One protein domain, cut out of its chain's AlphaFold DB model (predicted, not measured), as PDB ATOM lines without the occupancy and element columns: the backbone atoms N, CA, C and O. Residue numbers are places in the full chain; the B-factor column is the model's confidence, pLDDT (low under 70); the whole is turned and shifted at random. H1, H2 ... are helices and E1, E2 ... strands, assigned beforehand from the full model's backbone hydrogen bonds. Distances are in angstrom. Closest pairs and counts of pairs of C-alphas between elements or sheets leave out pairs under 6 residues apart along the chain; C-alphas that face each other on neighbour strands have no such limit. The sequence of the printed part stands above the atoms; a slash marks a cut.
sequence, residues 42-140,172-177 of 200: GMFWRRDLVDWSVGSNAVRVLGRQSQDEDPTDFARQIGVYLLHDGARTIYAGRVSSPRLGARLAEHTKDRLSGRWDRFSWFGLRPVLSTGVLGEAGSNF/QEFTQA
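Overview. This is residues 42 to 140 and 172 to 177 of the 200 residues of an uncharacterized protein of Kocuria sp. OV113 (UniProt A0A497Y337). Little regular structure: a twisted antiparallel sheet, E1 E5 E3 E4, has short helix H1 over one face; E2 is paired with short unnamed stretches, and residues 47 to 61, 65 to 78 and 124 to 140 are long stretches with no named element. Along the 105 printed residues come E1 E2 E3 E4 H1 E5, mostly strand, 36 residues in named elements. It is compact, radius of gyration of the C-alphas 13.2 A, spanning 37 by 32 by 28 A.

Arrangement. Start at edge strand E1, residues 42 to 46; N 45 is 2.8 A from O 119 of its antiparallel neighbour E5, residues 118 to 123. E2, residues 62 to 64, pairs with no named strand. In E3, residues 79 to 85, N 82 is 2.8 A from O 120 of E5, its antiparallel neighbour; N 81 is 2.9 A from O 93 of its hairpin partner E4, residues 88 to 95. H1, residues 100 to 106, is on the sheet, height 9.6 A, every O i to N i+4 pair within hydrogen-bond range. E4, H1 and E5 form a split strand-helix-strand unit, two same-way strands with E3 between, crossover right-handed.

Along the chain. Find C-alpha 42 at (141.080, 169.298, 176.663). E3 runs 20.7 A, E4 21.1 A; E5 ends at (135.549, 169.077, 169.921).

Size, cuts and confidence. Residues 141 to 171 are cut out, leaving C-alphas 140 and 172 18.1 A apart. Links E1 to E2, E2 to E3 and H1 to E5 are long. No printed residue is under 70 in pLDDT.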
ATOM      1  N   GLY A  42     140.363 169.714 175.464       93.44
ATOM      2  CA  GLY A  42     141.080 169.298 176.663       93.44
ATOM      3  C   GLY A  42     142.488 168.840 176.310       93.44
ATOM      4  O   GLY A  42     142.670 168.067 175.364       93.44
ATOM      5  N   MET A  43     143.478 169.315 177.065       91.75
ATOM      6  CA  MET A  43     144.896 169.085 176.784       91.75
ATOM      7  C   MET A  43     145.537 168.122 177.781       91.75
ATOM      8  O   MET A  43     145.413 168.291 178.991       91.75
ATOM      9  N   PHE A  44     146.260 167.123 177.263       92.69
ATOM     10  CA  PHE A  44     147.091 166.200 178.048       92.69
ATOM     11  C   PHE A  44     146.365 165.509 179.212       92.69
ATOM     12  O   PHE A  44     146.959 165.237 180.260       92.69
ATOM     13  N   TRP A  45     145.087 165.190 179.014       96.88
ATOM     14  CA  TRP A  45     144.277 164.453 179.969       96.88
ATOM     15  C   TRP A  45     144.886 163.083 180.217       96.88
ATOM     16  O   TRP A  45     145.306 162.377 179.300       96.88
ATOM     17  N   ARG A  46     144.953 162.711 181.485       97.31
ATOM     18  CA  ARG A  46     145.531 161.465 181.949       97.31
ATOM     19  C   ARG A  46     144.622 160.297 181.624       97.31
ATOM     20  O   ARG A  46     143.427 160.302 181.918       97.31
ATOM     21  N   ARG A  47     145.217 159.252 181.063       96.56
ATOM     22  CA  ARG A  47     144.515 158.007 180.771       96.56
ATOM     23  C   ARG A  47     143.991 157.335 182.035       96.56
ATOM     24  O   ARG A  47     142.904 156.779 182.006       96.56
ATOM     25  N   ASP A  48     144.749 157.350 183.122       96.12
ATOM     26  CA  ASP A  48     144.415 156.620 184.349       96.12
ATOM     27  C   ASP A  48     143.313 157.270 185.196       96.12
ATOM     28  O   ASP A  48     142.859 156.655 186.150       96.12
ATOM     29  N   LEU A  49     142.835 158.461 184.820       97.56
ATOM     30  CA  LEU A  49     141.690 159.129 185.454       97.56
ATOM     31  C   LEU A  49     140.352 158.847 184.747       97.56
ATOM     32  O   LEU A  49     139.340 159.475 185.056       97.56
ATOM     33  N   VAL A  50     140.343 157.924 183.784       97.81
ATOM     34  CA  VAL A  50     139.146 157.462 183.075       97.81
ATOM     35  C   VAL A  50     138.915 155.989 183.391       97.81
ATOM     36  O   VAL A  50     139.841 155.179 183.316       97.81
ATOM     37  N   ASP A  51     137.672 155.622 183.693       97.06
ATOM     38  CA  ASP A  51     137.304 154.222 183.874       97.06
ATOM     39  C   ASP A  51     137.148 153.515 182.522       97.06
ATOM     40  O   ASP A  51     136.178 153.700 181.785       97.06
ATOM     41  N   TRP A  52     138.128 152.674 182.191       96.06
ATOM     42  CA  TRP A  52     138.129 151.847 180.979       96.06
ATOM     43  C   TRP A  52     137.591 150.431 181.202       96.06
ATOM     44  O   TRP A  52     137.535 149.648 180.248       96.06
ATOM     45  N   SER A  53     137.255 150.067 182.444       92.94
ATOM     46  CA  SER A  53     136.759 148.730 182.793       92.94
ATOM     47  C   SER A  53     135.320 148.504 182.317       92.94
ATOM     48  O   SER A  53     134.889 147.364 182.122       92.94
ATOM     49  N   VAL A  54     134.597 149.595 182.063       94.19
ATOM     50  CA  VAL A  54     133.237 149.593 181.527       94.19
ATOM     51  C   VAL A  54     133.200 149.270 180.026       94.19
ATOM     52  O   VAL A  54     134.203 149.285 179.306       94.19
ATOM     53  N   GLY A  55     132.007 148.959 179.514       92.94
ATOM     54  CA  GLY A  55     131.806 148.795 178.073       92.94
ATOM     55  C   GLY A  55     132.139 150.085 177.314       92.94
ATOM     56  O   GLY A  55     131.838 151.171 177.793       92.94
ATOM     57  N   SER A  56     132.701 149.987 176.104       92.12
ATOM     58  CA  SER A  56     133.196 151.154 175.347       92.12
ATOM     59  C   SER A  56     132.160 152.276 175.164       92.12
ATOM     60  O   SER A  56     132.524 153.443 175.163       92.12
ATOM     61  N   ASN A  57     130.869 151.949 175.053       92.38
ATOM     62  CA  ASN A  57     129.794 152.944 174.915       92.38
ATOM     63  C   ASN A  57     129.385 153.625 176.234       92.38
ATOM     64  O   ASN A  57     128.612 154.576 176.195       92.38
ATOM     65  N   ALA A  58     129.854 153.118 177.374       95.62
ATOM     66  CA  ALA A  58     129.591 153.648 178.709       95.62
ATOM     67  C   ALA A  58     130.786 154.426 179.286       95.62
ATOM     68  O   ALA A  58     130.677 154.975 180.376       95.62
ATOM     69  N   VAL A  59     131.918 154.469 178.571       97.50
ATOM     70  CA  VAL A  59     133.086 155.263 178.967       97.50
ATOM     71  C   VAL A  59     132.714 156.738 178.996       97.50
ATOM     72  O   VAL A  59     132.186 157.257 178.010       97.50
ATOM     73  N   ARG A  60     133.049 157.401 180.101       97.75
ATOM     74  CA  ARG A  60     132.878 158.841 180.299       97.75
ATOM     75  C   ARG A  60     134.203 159.561 180.113       97.75
ATOM     76  O   ARG A  60     135.262 159.032 180.438       97.75
ATOM     77  N   VAL A  61     134.148 160.776 179.582       97.88
ATOM     78  CA  VAL A  61     135.321 161.639 179.396       97.88
ATOM     79  C   VAL A  61     135.013 162.941 180.117       97.88
ATOM     80  O   VAL A  61     134.479 163.869 179.523       97.88
ATOM     81  N   LEU A  62     135.272 162.969 181.423       97.88
ATOM     82  CA  LEU A  62     134.792 164.026 182.310       97.88
ATOM     83  C   LEU A  62     135.762 165.207 182.367       97.88
ATOM     84  O   LEU A  62     136.957 165.034 182.611       97.88
ATOM     85  N   GLY A  63     135.237 166.414 182.181       96.56
ATOM     86  CA  GLY A  63     135.985 167.657 182.343       96.56
ATOM     87  C   GLY A  63     135.148 168.737 183.005       96.56
ATOM     88  O   GLY A  63     133.923 168.692 182.966       96.56
ATOM     89  N   ARG A  64     135.810 169.713 183.616       94.25
ATOM     90  CA  ARG A  64     135.159 170.836 184.294       94.25
ATOM     91  C   ARG A  64     135.915 172.131 184.063       94.25
ATOM     92  O   ARG A  64     137.144 172.124 183.918       94.25
ATOM     93  N   GLN A  65     135.188 173.236 184.090       88.88
ATOM     94  CA  GLN A  65     135.773 174.546 184.314       88.88
ATOM     95  C   GLN A  65     135.839 174.861 185.807       88.88
ATOM     96  O   GLN A  65     135.176 174.232 186.625       88.88
ATOM     97  N   SER A  66     136.637 175.862 186.186       78.88
ATOM     98  CA  SER A  66     136.782 176.258 187.595       78.88
ATOM     99  C   SER A  66     135.481 176.738 188.250       78.88
ATOM    100  O   SER A  66     135.420 176.772 189.474       78.88
ATOM    101  N   GLN A  67     134.484 177.137 187.456       78.06
ATOM    102  CA  GLN A  67     133.186 177.637 187.927       78.06
ATOM    103  C   GLN A  67     132.076 176.574 187.876       78.06
ATOM    104  O   GLN A  67     130.980 176.834 188.365       78.06
ATOM    105  N   ASP A  68     132.340 175.398 187.296       82.81
ATOM    106  CA  ASP A  68     131.336 174.344 187.159       82.81
ATOM    107  C   ASP A  68     131.273 173.514 188.446       82.81
ATOM    108  O   ASP A  68     132.299 173.023 188.927       82.81
ATOM    109  N   GLU A  69     130.068 173.329 188.994       82.88
ATOM    110  CA  GLU A  69     129.856 172.438 190.143       82.88
ATOM    111  C   GLU A  69     130.022 170.965 189.742       82.88
ATOM    112  O   GLU A  69     130.743 170.218 190.408       82.88
ATOM    113  N   ASP A  70     129.417 170.573 188.617       89.81
ATOM    114  CA  ASP A  70     129.430 169.206 188.097       89.81
ATOM    115  C   ASP A  70     130.290 169.081 186.827       89.81
ATOM    116  O   ASP A  70     130.292 169.976 185.977       89.81
ATOM    117  N   PRO A  71     131.007 167.957 186.639       94.75
ATOM    118  CA  PRO A  71     131.770 167.730 185.422       94.75
ATOM    119  C   PRO A  71     130.859 167.477 184.211       94.75
ATOM    120  O   PRO A  71     129.898 166.710 184.269       94.75
ATOM    121  N   THR A  72     131.237 168.046 183.071       96.38
ATOM    122  CA  THR A  72     130.645 167.772 181.758       96.38
ATOM    123  C   THR A  72     131.237 166.495 181.160       96.38
ATOM    124  O   THR A  72     132.454 166.293 181.175       96.38
ATOM    125  N   ASP A  73     130.386 165.640 180.584       97.44
ATOM    126  CA  ASP A  73     130.824 164.444 179.857       97.44
ATOM    127  C   ASP A  73     131.037 164.717 178.359       97.44
ATOM    128  O   ASP A  73     130.104 164.974 177.589       97.44
ATOM    129  N   PHE A  74     132.289 164.584 177.928       97.94
ATOM    130  CA  PHE A  74     132.739 164.771 176.555       97.94
ATOM    131  C   PHE A  74     132.778 163.476 175.733       97.94
ATOM    132  O   PHE A  74     133.150 163.506 174.558       97.94
ATOM    133  N   ALA A  75     132.344 162.332 176.277       97.75
ATOM    134  CA  ALA A  75     132.403 161.037 175.591       97.75
ATOM    135  C   ALA A  75     131.661 161.015 174.245       97.75
ATOM    136  O   ALA A  75     131.981 160.212 173.364       97.75
ATOM    137  N   ARG A  76     130.694 161.916 174.052       97.06
ATOM    138  CA  ARG A  76     129.926 162.066 172.810       97.06
ATOM    139  C   ARG A  76     130.425 163.197 171.903       97.06
ATOM    140  O   ARG A  76     129.670 163.633 171.034       97.06
ATOM    141  N   GLN A  77     131.649 163.692 172.072       96.25
ATOM    142  CA  GLN A  77     132.223 164.651 171.126       96.25
ATOM    143  C   GLN A  77     132.416 164.071 169.721       96.25
ATOM    144  O   GLN A  77     132.497 162.853 169.522       96.25
ATOM    145  N   ILE A  78     132.529 164.989 168.762       94.81
ATOM    146  CA  ILE A  78     133.105 164.752 167.437       94.81
ATOM    147  C   ILE A  78     134.257 165.732 167.229       94.81
ATOM    148  O   ILE A  78     134.236 166.827 167.779       94.81
ATOM    149  N   GLY A  79     135.241 165.349 166.423       92.00
ATOM    150  CA  GLY A  79     136.419 166.167 166.168       92.00
ATOM    151  C   GLY A  79     137.683 165.327 166.053       92.00
ATOM    152  O   GLY A  79     137.662 164.231 165.478       92.00
ATOM    153  N   VAL A  80     138.785 165.846 166.585       92.75
ATOM    154  CA  VAL A  80     140.122 165.241 166.508       92.75
ATOM    155  C   VAL A  80     140.627 164.942 167.915       92.75
ATOM    156  O   VAL A  80     140.313 165.654 168.863       92.75
ATOM    157  N   TYR A  81     141.407 163.875 168.055       93.62
ATOM    158  CA  TYR A  81     142.103 163.549 169.294       93.62
ATOM    159  C   TYR A  81     143.540 163.131 169.010       93.62
ATOM    160  O   TYR A  81     143.859 162.606 167.938       93.62
ATOM    161  N   LEU A  82     144.393 163.342 170.001       93.19
ATOM    162  CA  LEU A  82     145.807 163.004 169.992       93.19
ATOM    163  C   LEU A  82     146.088 162.071 171.164       93.19
ATOM    164  O   LEU A  82     145.556 162.285 172.250       93.19
ATOM    165  N   LEU A  83     146.911 161.046 170.948       93.62
ATOM    166  CA  LEU A  83     147.422 160.187 172.018       93.62
ATOM    167  C   LEU A  83     148.902 160.480 172.226       93.62
ATOM    168  O   LEU A  83     149.666 160.559 171.255       93.62
ATOM    169  N   HIS A  84     149.292 160.586 173.488       92.75
ATOM    170  CA  HIS A  84     150.624 160.994 173.906       92.75
ATOM    171  C   HIS A  84     151.294 159.930 174.770       92.75
ATOM    172  O   HIS A  84     150.625 159.213 175.514       92.75
ATOM    173  N   ASP A  85     152.614 159.856 174.644       92.06
ATOM    174  CA  ASP A  85     153.536 159.132 175.520       92.06
ATOM    175  C   ASP A  85     154.454 160.168 176.179       92.06
ATOM    176  O   ASP A  85     155.385 160.692 175.550       92.06
ATOM    177  N   GLY A  86     154.120 160.572 177.404       88.06
ATOM    178  CA  GLY A  86     154.729 161.733 178.043       88.06
ATOM    179  C   GLY A  86     154.479 163.008 177.231       88.06
ATOM    180  O   GLY A  86     153.337 163.391 176.995       88.06
ATOM    181  N   ALA A  87     155.555 163.668 176.795       81.94
ATOM    182  CA  ALA A  87     155.486 164.891 175.983       81.94
ATOM    183  C   ALA A  87     155.363 164.623 174.469       81.94
ATOM    184  O   ALA A  87     155.291 165.555 173.675       81.94
ATOM    185  N   ARG A  88     155.400 163.359 174.029       85.88
ATOM    186  CA  ARG A  88     155.404 163.022 172.602       85.88
ATOM    187  C   ARG A  88     154.011 162.628 172.133       85.88
ATOM    188  O   ARG A  88     153.490 161.611 172.576       85.88
ATOM    189  N   THR A  89     153.484 163.298 171.114       88.50
ATOM    190  CA  THR A  89     152.341 162.769 170.355       88.50
ATOM    191  C   THR A  89     152.761 161.573 169.512       88.50
ATOM    192  O   THR A  89     153.666 161.655 168.677       88.50
ATOM    193  N   ILE A  90     152.088 160.444 169.716       87.94
ATOM    194  CA  ILE A  90     152.383 159.184 169.023       87.94
ATOM    195  C   ILE A  90     151.282 158.759 168.051       87.94
ATOM    196  O   ILE A  90     151.496 157.864 167.230       87.94
ATOM    197  N   TYR A  91     150.104 159.376 168.138       87.50
ATOM    198  CA  TYR A  91     148.970 159.071 167.277       87.50
ATOM    199  C   TYR A  91     148.009 160.257 167.188       87.50
ATOM    200  O   TYR A  91     147.751 160.923 168.187       87.50
ATOM    201  N   ALA A  92     147.434 160.463 166.004       89.56
ATOM    202  CA  ALA A  92     146.339 161.394 165.767       89.56
ATOM    203  C   ALA A  92     145.163 160.638 165.141       89.56
ATOM    204  O   ALA A  92     145.342 159.832 164.225       89.56
ATOM    205  N   GLY A  93     143.957 160.888 165.638       87.06
ATOM    206  CA  GLY A  93     142.736 160.259 165.155       87.06
ATOM    207  C   GLY A  93     141.578 161.241 165.052       87.06
ATOM    208  O   GLY A  93     141.630 162.358 165.554       87.06
ATOM    209  N   ARG A  94     140.504 160.806 164.389       91.06
ATOM    210  CA  ARG A  94     139.266 161.579 164.236       91.06
ATOM    211  C   ARG A  94     138.050 160.779 164.660       91.06
ATOM    212  O   ARG A  94     138.042 159.550 164.581       91.06
ATOM    213  N   VAL A  95     136.999 161.498 165.027       88.62
ATOM    214  CA  VAL A  95     135.686 160.957 165.365       88.62
ATOM    215  C   VAL A  95     134.624 161.805 164.672       88.62
ATOM    216  O   VAL A  95     134.521 162.994 164.937       88.62
ATOM    217  N   SER A  96     133.842 161.211 163.768       87.19
ATOM    218  CA  SER A  96     132.819 161.926 162.977       87.19
ATOM    219  C   SER A  96     131.375 161.596 163.339       87.19
ATOM    220  O   SER A  96     130.449 162.075 162.700       87.19
ATOM    221  N   SER A  97     131.186 160.764 164.355       89.62
ATOM    222  CA  SER A  97     129.896 160.447 164.972       89.62
ATOM    223  C   SER A  97     130.053 160.584 166.488       89.62
ATOM    224  O   SER A  97     131.159 160.319 166.942       89.62
ATOM    225  N   PRO A  98     129.025 160.919 167.284       93.69
ATOM    226  CA  PRO A  98     129.152 161.186 168.730       93.69
ATOM    227  C   PRO A  98     129.631 159.989 169.583       93.69
ATOM    228  O   PRO A  98     128.831 159.339 170.254       93.69
ATOM    229  N   ARG A  99     130.932 159.661 169.538       95.25
ATOM    230  CA  ARG A  99     131.516 158.436 170.126       95.25
ATOM    231  C   ARG A  99     132.979 158.560 170.571       95.25
ATOM    232  O   ARG A  99     133.701 157.562 170.541       95.25
ATOM    233  N   LEU A 100     133.442 159.757 170.937       97.12
ATOM    234  CA  LEU A 100     134.827 159.987 171.366       97.12
ATOM    235  C   LEU A 100     135.287 158.997 172.450       97.12
ATOM    236  O   LEU A 100     136.311 158.345 172.264       97.12
ATOM    237  N   GLY A 101     134.507 158.818 173.520       97.50
ATOM    238  CA  GLY A 101     134.840 157.904 174.621       97.50
ATOM    239  C   GLY A 101     135.015 156.459 174.148       97.50
ATOM    240  O   GLY A 101     136.038 155.832 174.415       97.50
ATOM    241  N   ALA A 102     134.078 155.963 173.334       96.44
ATOM    242  CA  ALA A 102     134.172 154.626 172.749       96.44
ATOM    243  C   ALA A 102     135.408 154.463 171.856       96.44
ATOM    244  O   ALA A 102     136.072 153.428 171.906       96.44
ATOM    245  N   ARG A 103     135.747 155.492 171.067       94.94
ATOM    246  CA  ARG A 103     136.927 155.461 170.198       94.94
ATOM    247  C   ARG A 103     138.234 155.464 170.995       94.94
ATOM    248  O   ARG A 103     139.147 154.723 170.644       94.94
ATOM    249  N   LEU A 104     138.325 156.244 172.071       96.06
ATOM    250  CA  LEU A 104     139.470 156.206 172.987       96.06
ATOM    251  C   LEU A 104     139.590 154.832 173.665       96.06
ATOM    252  O   LEU A 104     140.684 154.276 173.747       96.06
ATOM    253  N   ALA A 105     138.463 154.231 174.056       96.38
ATOM    254  CA  ALA A 105     138.422 152.901 174.662       96.38
ATOM    255  C   ALA A 105     138.891 151.779 173.717       96.38
ATOM    256  O   ALA A 105     139.416 150.767 174.168       96.38
ATOM    257  N   GLU A 106     138.731 151.921 172.400       93.44
ATOM    258  CA  GLU A 106     139.302 150.969 171.434       93.44
ATOM    259  C   GLU A 106     140.840 150.965 171.493       93.44
ATOM    260  O   GLU A 106     141.465 149.903 171.433       93.44
ATOM    261  N   HIS A 107     141.451 152.133 171.715       93.88
ATOM    262  CA  HIS A 107     142.901 152.289 171.845       93.88
ATOM    263  C   HIS A 107     143.474 151.797 173.177       93.88
ATOM    264  O   HIS A 107     144.693 151.783 173.348       93.88
ATOM    265  N   THR A 108     142.637 151.367 174.126       93.12
ATOM    266  CA  THR A 108     143.110 150.665 175.330       93.12
ATOM    267  C   THR A 108     143.263 149.163 175.108       93.12
ATOM    268  O   THR A 108     143.859 148.490 175.944       93.12
ATOM    269  N   LYS A 109     142.769 148.637 173.977       88.69
ATOM    270  CA  LYS A 109     142.745 147.198 173.656       88.69
ATOM    271  C   LYS A 109     143.519 146.843 172.386       88.69
ATOM    272  O   LYS A 109     143.795 145.671 172.150       88.69
ATOM    273  N   ASP A 110     143.846 147.825 171.554       84.75
ATOM    274  CA  ASP A 110     144.542 147.611 170.287       84.75
ATOM    275  C   ASP A 110     146.081 147.605 170.443       84.75
ATOM    276  O   ASP A 110     146.633 147.552 171.546       84.75
ATOM    277  N   ARG A 111     146.801 147.680 169.316       81.88
ATOM    278  CA  ARG A 111     148.276 147.739 169.271       81.88
ATOM    279  C   ARG A 111     148.897 148.957 169.982       81.88
ATOM    280  O   ARG A 111     150.115 148.978 170.171       81.88
ATOM    281  N   LEU A 112     148.104 149.978 170.308       78.81
ATOM    282  CA  LEU A 112     148.522 151.193 171.012       78.81
ATOM    283  C   LEU A 112     148.260 151.111 172.523       78.81
ATOM    284  O   LEU A 112     148.808 151.924 173.256       78.81
ATOM    285  N   SER A 113     147.519 150.107 172.999       77.75
ATOM    286  CA  SER A 113     147.119 149.907 174.404       77.75
ATOM    287  C   SER A 113     148.196 150.095 175.475       77.75
ATOM    288  O   SER A 113     147.856 150.486 176.587       77.75
ATOM    289  N   GLY A 114     149.474 149.843 175.191       76.44
ATOM    290  CA  GLY A 114     150.581 150.017 176.144       76.44
ATOM    291  C   GLY A 114     151.486 151.221 175.875       76.44
ATOM    292  O   GLY A 114     152.550 151.305 176.472       76.44
ATOM    293  N   ARG A 115     151.129 152.091 174.925       84.94
ATOM    294  CA  ARG A 115     152.041 153.108 174.379       84.94
ATOM    295  C   ARG A 115     151.663 154.545 174.712       84.94
ATOM    296  O   ARG A 115     152.437 155.422 174.377       84.94
ATOM    297  N   TRP A 116     150.490 154.789 175.290       94.38
ATOM    298  CA  TRP A 116     150.042 156.140 175.624       94.38
ATOM    299  C   TRP A 116     149.570 156.234 177.072       94.38
ATOM    300  O   TRP A 116     148.914 155.317 177.590       94.38
ATOM    301  N   ASP A 117     149.891 157.360 177.696       95.38
ATOM    302  CA  ASP A 117     149.564 157.711 179.077       95.38
ATOM    303  C   ASP A 117     148.654 158.946 179.164       95.38
ATOM    304  O   ASP A 117     147.977 159.147 180.178       95.38
ATOM    305  N   ARG A 118     148.585 159.747 178.093       96.06
ATOM    306  CA  ARG A 118     147.752 160.950 178.012       96.06
ATOM    307  C   ARG A 118     147.081 161.109 176.656       96.06
ATOM    308  O   ARG A 118     147.494 160.519 175.660       96.06
ATOM    309  N   PHE A 119     146.051 161.940 176.606       95.94
ATOM    310  CA  PHE A 119     145.363 162.295 175.374       95.94
ATOM    311  C   PHE A 119     144.920 163.757 175.381       95.94
ATOM    312  O   PHE A 119     144.586 164.306 176.425       95.94
ATOM    313  N   SER A 120     144.900 164.376 174.205       94.88
ATOM    314  CA  SER A 120     144.222 165.658 173.983       94.88
ATOM    315  C   SER A 120     143.045 165.445 173.041       94.88
ATOM    316  O   SER A 120     143.075 164.541 172.202       94.88
ATOM    317  N   TRP A 121     142.010 166.266 173.147       95.38
ATOM    318  CA  TRP A 121     140.851 166.208 172.263       95.38
ATOM    319  C   TRP A 121     140.353 167.613 171.929       95.38
ATOM    320  O   TRP A 121     140.415 168.511 172.760       95.38
ATOM    321  N   PHE A 122     139.848 167.781 170.709       93.38
ATOM    322  CA  PHE A 122     139.359 169.045 170.161       93.38
ATOM    323  C   PHE A 122     137.982 168.793 169.552       93.38
ATOM    324  O   PHE A 122     137.852 168.031 168.588       93.38
ATOM    325  N   GLY A 123     136.954 169.365 170.172       92.56
ATOM    326  CA  GLY A 123     135.549 169.077 169.921       92.56
ATOM    327  C   GLY A 123     134.833 170.156 169.116       92.56
ATOM    328  O   GLY A 123     135.106 171.343 169.272       92.56
ATOM    329  N   LEU A 124     133.881 169.725 168.286       92.00
ATOM    330  CA  LEU A 124     133.023 170.609 167.481       92.00
ATOM    331  C   LEU A 124     131.630 170.822 168.089       92.00
ATOM    332  O   LEU A 124     130.868 171.652 167.597       92.00
ATOM    333  N   ARG A 125     131.232 170.011 169.082       93.38
ATOM    334  CA  ARG A 125     129.928 170.188 169.741       93.38
ATOM    335  C   ARG A 125     130.085 171.187 170.892       93.38
ATOM    336  O   ARG A 125     130.915 170.926 171.768       93.38
ATOM    337  N   PRO A 126     129.306 172.275 170.937       92.81
ATOM    338  CA  PRO A 126     129.406 173.255 172.009       92.81
ATOM    339  C   PRO A 126     128.933 172.667 173.339       92.81
ATOM    340  O   PRO A 126     128.122 171.737 173.365       92.81
ATOM    341  N   VAL A 127     129.423 173.228 174.442       92.44
ATOM    342  CA  VAL A 127     128.881 172.971 175.780       92.44
ATOM    343  C   VAL A 127     127.769 173.983 176.025       92.44
ATOM    344  O   VAL A 127     127.975 175.187 175.898       92.44
ATOM    345  N   LEU A 128     126.562 173.494 176.302       91.31
ATOM    346  CA  LEU A 128     125.416 174.339 176.631       91.31
ATOM    347  C   LEU A 128     125.515 174.814 178.085       91.31
ATOM    348  O   LEU A 128     126.193 174.194 178.900       91.31
ATOM    349  N   SER A 129     124.756 175.852 178.442       85.81
ATOM    350  CA  SER A 129     124.694 176.381 179.816       85.81
ATOM    351  C   SER A 129     124.279 175.351 180.874       85.81
ATOM    352  O   SER A 129     124.510 175.554 182.058       85.81
ATOM    353  N   THR A 130     123.673 174.239 180.458       85.94
ATOM    354  CA  THR A 130     123.303 173.118 181.328       85.94
ATOM    355  C   THR A 130     124.428 172.093 181.525       85.94
ATOM    356  O   THR A 130     124.164 171.034 182.083       85.94
ATOM    357  N   GLY A 131     125.635 172.321 180.992       86.31
ATOM    358  CA  GLY A 131     126.754 171.370 181.070       86.31
ATOM    359  C   GLY A 131     126.607 170.140 180.164       86.31
ATOM    360  O   GLY A 131     127.246 169.115 180.383       86.31
ATOM    361  N   VAL A 132     125.744 170.200 179.143       91.19
ATOM    362  CA  VAL A 132     125.555 169.102 178.173       91.19
ATOM    363  C   VAL A 132     126.027 169.511 176.786       91.19
ATOM    364  O   VAL A 132     126.005 170.687 176.428       91.19
ATOM    365  N   LEU A 133     126.424 168.532 175.973       93.81
ATOM    366  CA  LEU A 133     126.865 168.789 174.605       93.81
ATOM    367  C   LEU A 133     125.683 169.090 173.675       93.81
ATOM    368  O   LEU A 133     124.775 168.266 173.541       93.81
ATOM    369  N   GLY A 134     125.754 170.219 172.970       93.25
ATOM    370  CA  GLY A 134     124.823 170.609 171.912       93.25
ATOM    371  C   GLY A 134     125.066 169.886 170.583       93.25
ATOM    372  O   GLY A 134     125.813 168.906 170.498       93.25
ATOM    373  N   GLU A 135     124.431 170.357 169.517       90.94
ATOM    374  CA  GLU A 135     124.694 169.874 168.157       90.94
ATOM    375  C   GLU A 135     125.876 170.620 167.538       90.94
ATOM    376  O   GLU A 135     126.071 171.808 167.786       90.94
ATOM    377  N   ALA A 136     126.684 169.919 166.742       87.38
ATOM    378  CA  ALA A 136     127.772 170.564 166.015       87.38
ATOM    379  C   ALA A 136     127.221 171.418 164.865       87.38
ATOM    380  O   ALA A 136     126.254 171.034 164.200       87.38
ATOM    381  N   GLY A 137     127.883 172.542 164.589       83.88
ATOM    382  CA  GLY A 137     127.629 173.323 163.380       83.88
ATOM    383  C   GLY A 137     127.891 172.505 162.108       83.88
ATOM    384  O   GLY A 137     128.711 171.585 162.101       83.88
ATOM    385  N   SER A 138     127.185 172.828 161.024       74.50
ATOM    386  CA  SER A 138     127.214 172.049 159.776       74.50
ATOM    387  C   SER A 138     127.822 172.773 158.570       74.50
ATOM    388  O   SER A 138     127.945 172.160 157.516       74.50
ATOM    389  N   ASN A 139     128.262 174.029 158.712       78.00
ATOM    390  CA  ASN A 139     128.871 174.816 157.635       78.00
ATOM    391  C   ASN A 139     129.997 175.697 158.185       78.00
ATOM    392  O   ASN A 139     129.753 176.520 159.062       78.00
ATOM    393  N   PHE A 140     131.208 175.557 157.643       78.19
ATOM    394  CA  PHE A 140     132.382 176.310 158.087       78.19
ATOM    395  C   PHE A 140     133.105 176.933 156.892       78.19
ATOM    396  O   PHE A 140     133.259 176.294 155.849       78.19
ATOM    397  N   GLN A 172     136.669 176.686 174.181       87.62
ATOM    398  CA  GLN A 172     136.774 176.660 175.631       87.62
ATOM    399  C   GLN A 172     137.634 175.481 176.117       87.62
ATOM    400  O   GLN A 172     137.332 174.326 175.813       87.62
ATOM    401  N   GLU A 173     138.682 175.752 176.898       90.00
ATOM    402  CA  GLU A 173     139.485 174.692 177.518       90.00
ATOM    403  C   GLU A 173     138.796 174.112 178.762       90.00
ATOM    404  O   GLU A 173     138.271 174.846 179.610       90.00
ATOM    405  N   PHE A 174     138.853 172.787 178.893       93.81
ATOM    406  CA  PHE A 174     138.393 172.039 180.057       93.81
ATOM    407  C   PHE A 174     139.542 171.292 180.735       93.81
ATOM    408  O   PHE A 174     140.341 170.597 180.097       93.81
ATOM    409  N   THR A 175     139.569 171.366 182.066       94.25
ATOM    410  CA  THR A 175     140.470 170.550 182.884       94.25
ATOM    411  C   THR A 175     139.812 169.208 183.176       94.25
ATOM    412  O   THR A 175     138.620 169.152 183.479       94.25
ATOM    413  N   GLN A 176     140.582 168.125 183.105       97.06
ATOM    414  CA  GLN A 176     140.072 166.786 183.379       97.06
ATOM    415  C   GLN A 176     139.523 166.659 184.808       97.06
ATOM    416  O   GLN A 176     140.146 167.114 185.771       97.06
ATOM    417  N   ALA A 177     138.389 165.976 184.934       96.56
ATOM    418  CA  ALA A 177     137.883 165.445 186.190       96.56
ATOM    419  C   ALA A 177     138.078 163.920 186.216       96.56
ATOM    420  O   ALA A 177     137.915 163.247 185.199       96.56
TER     421      ALA A 177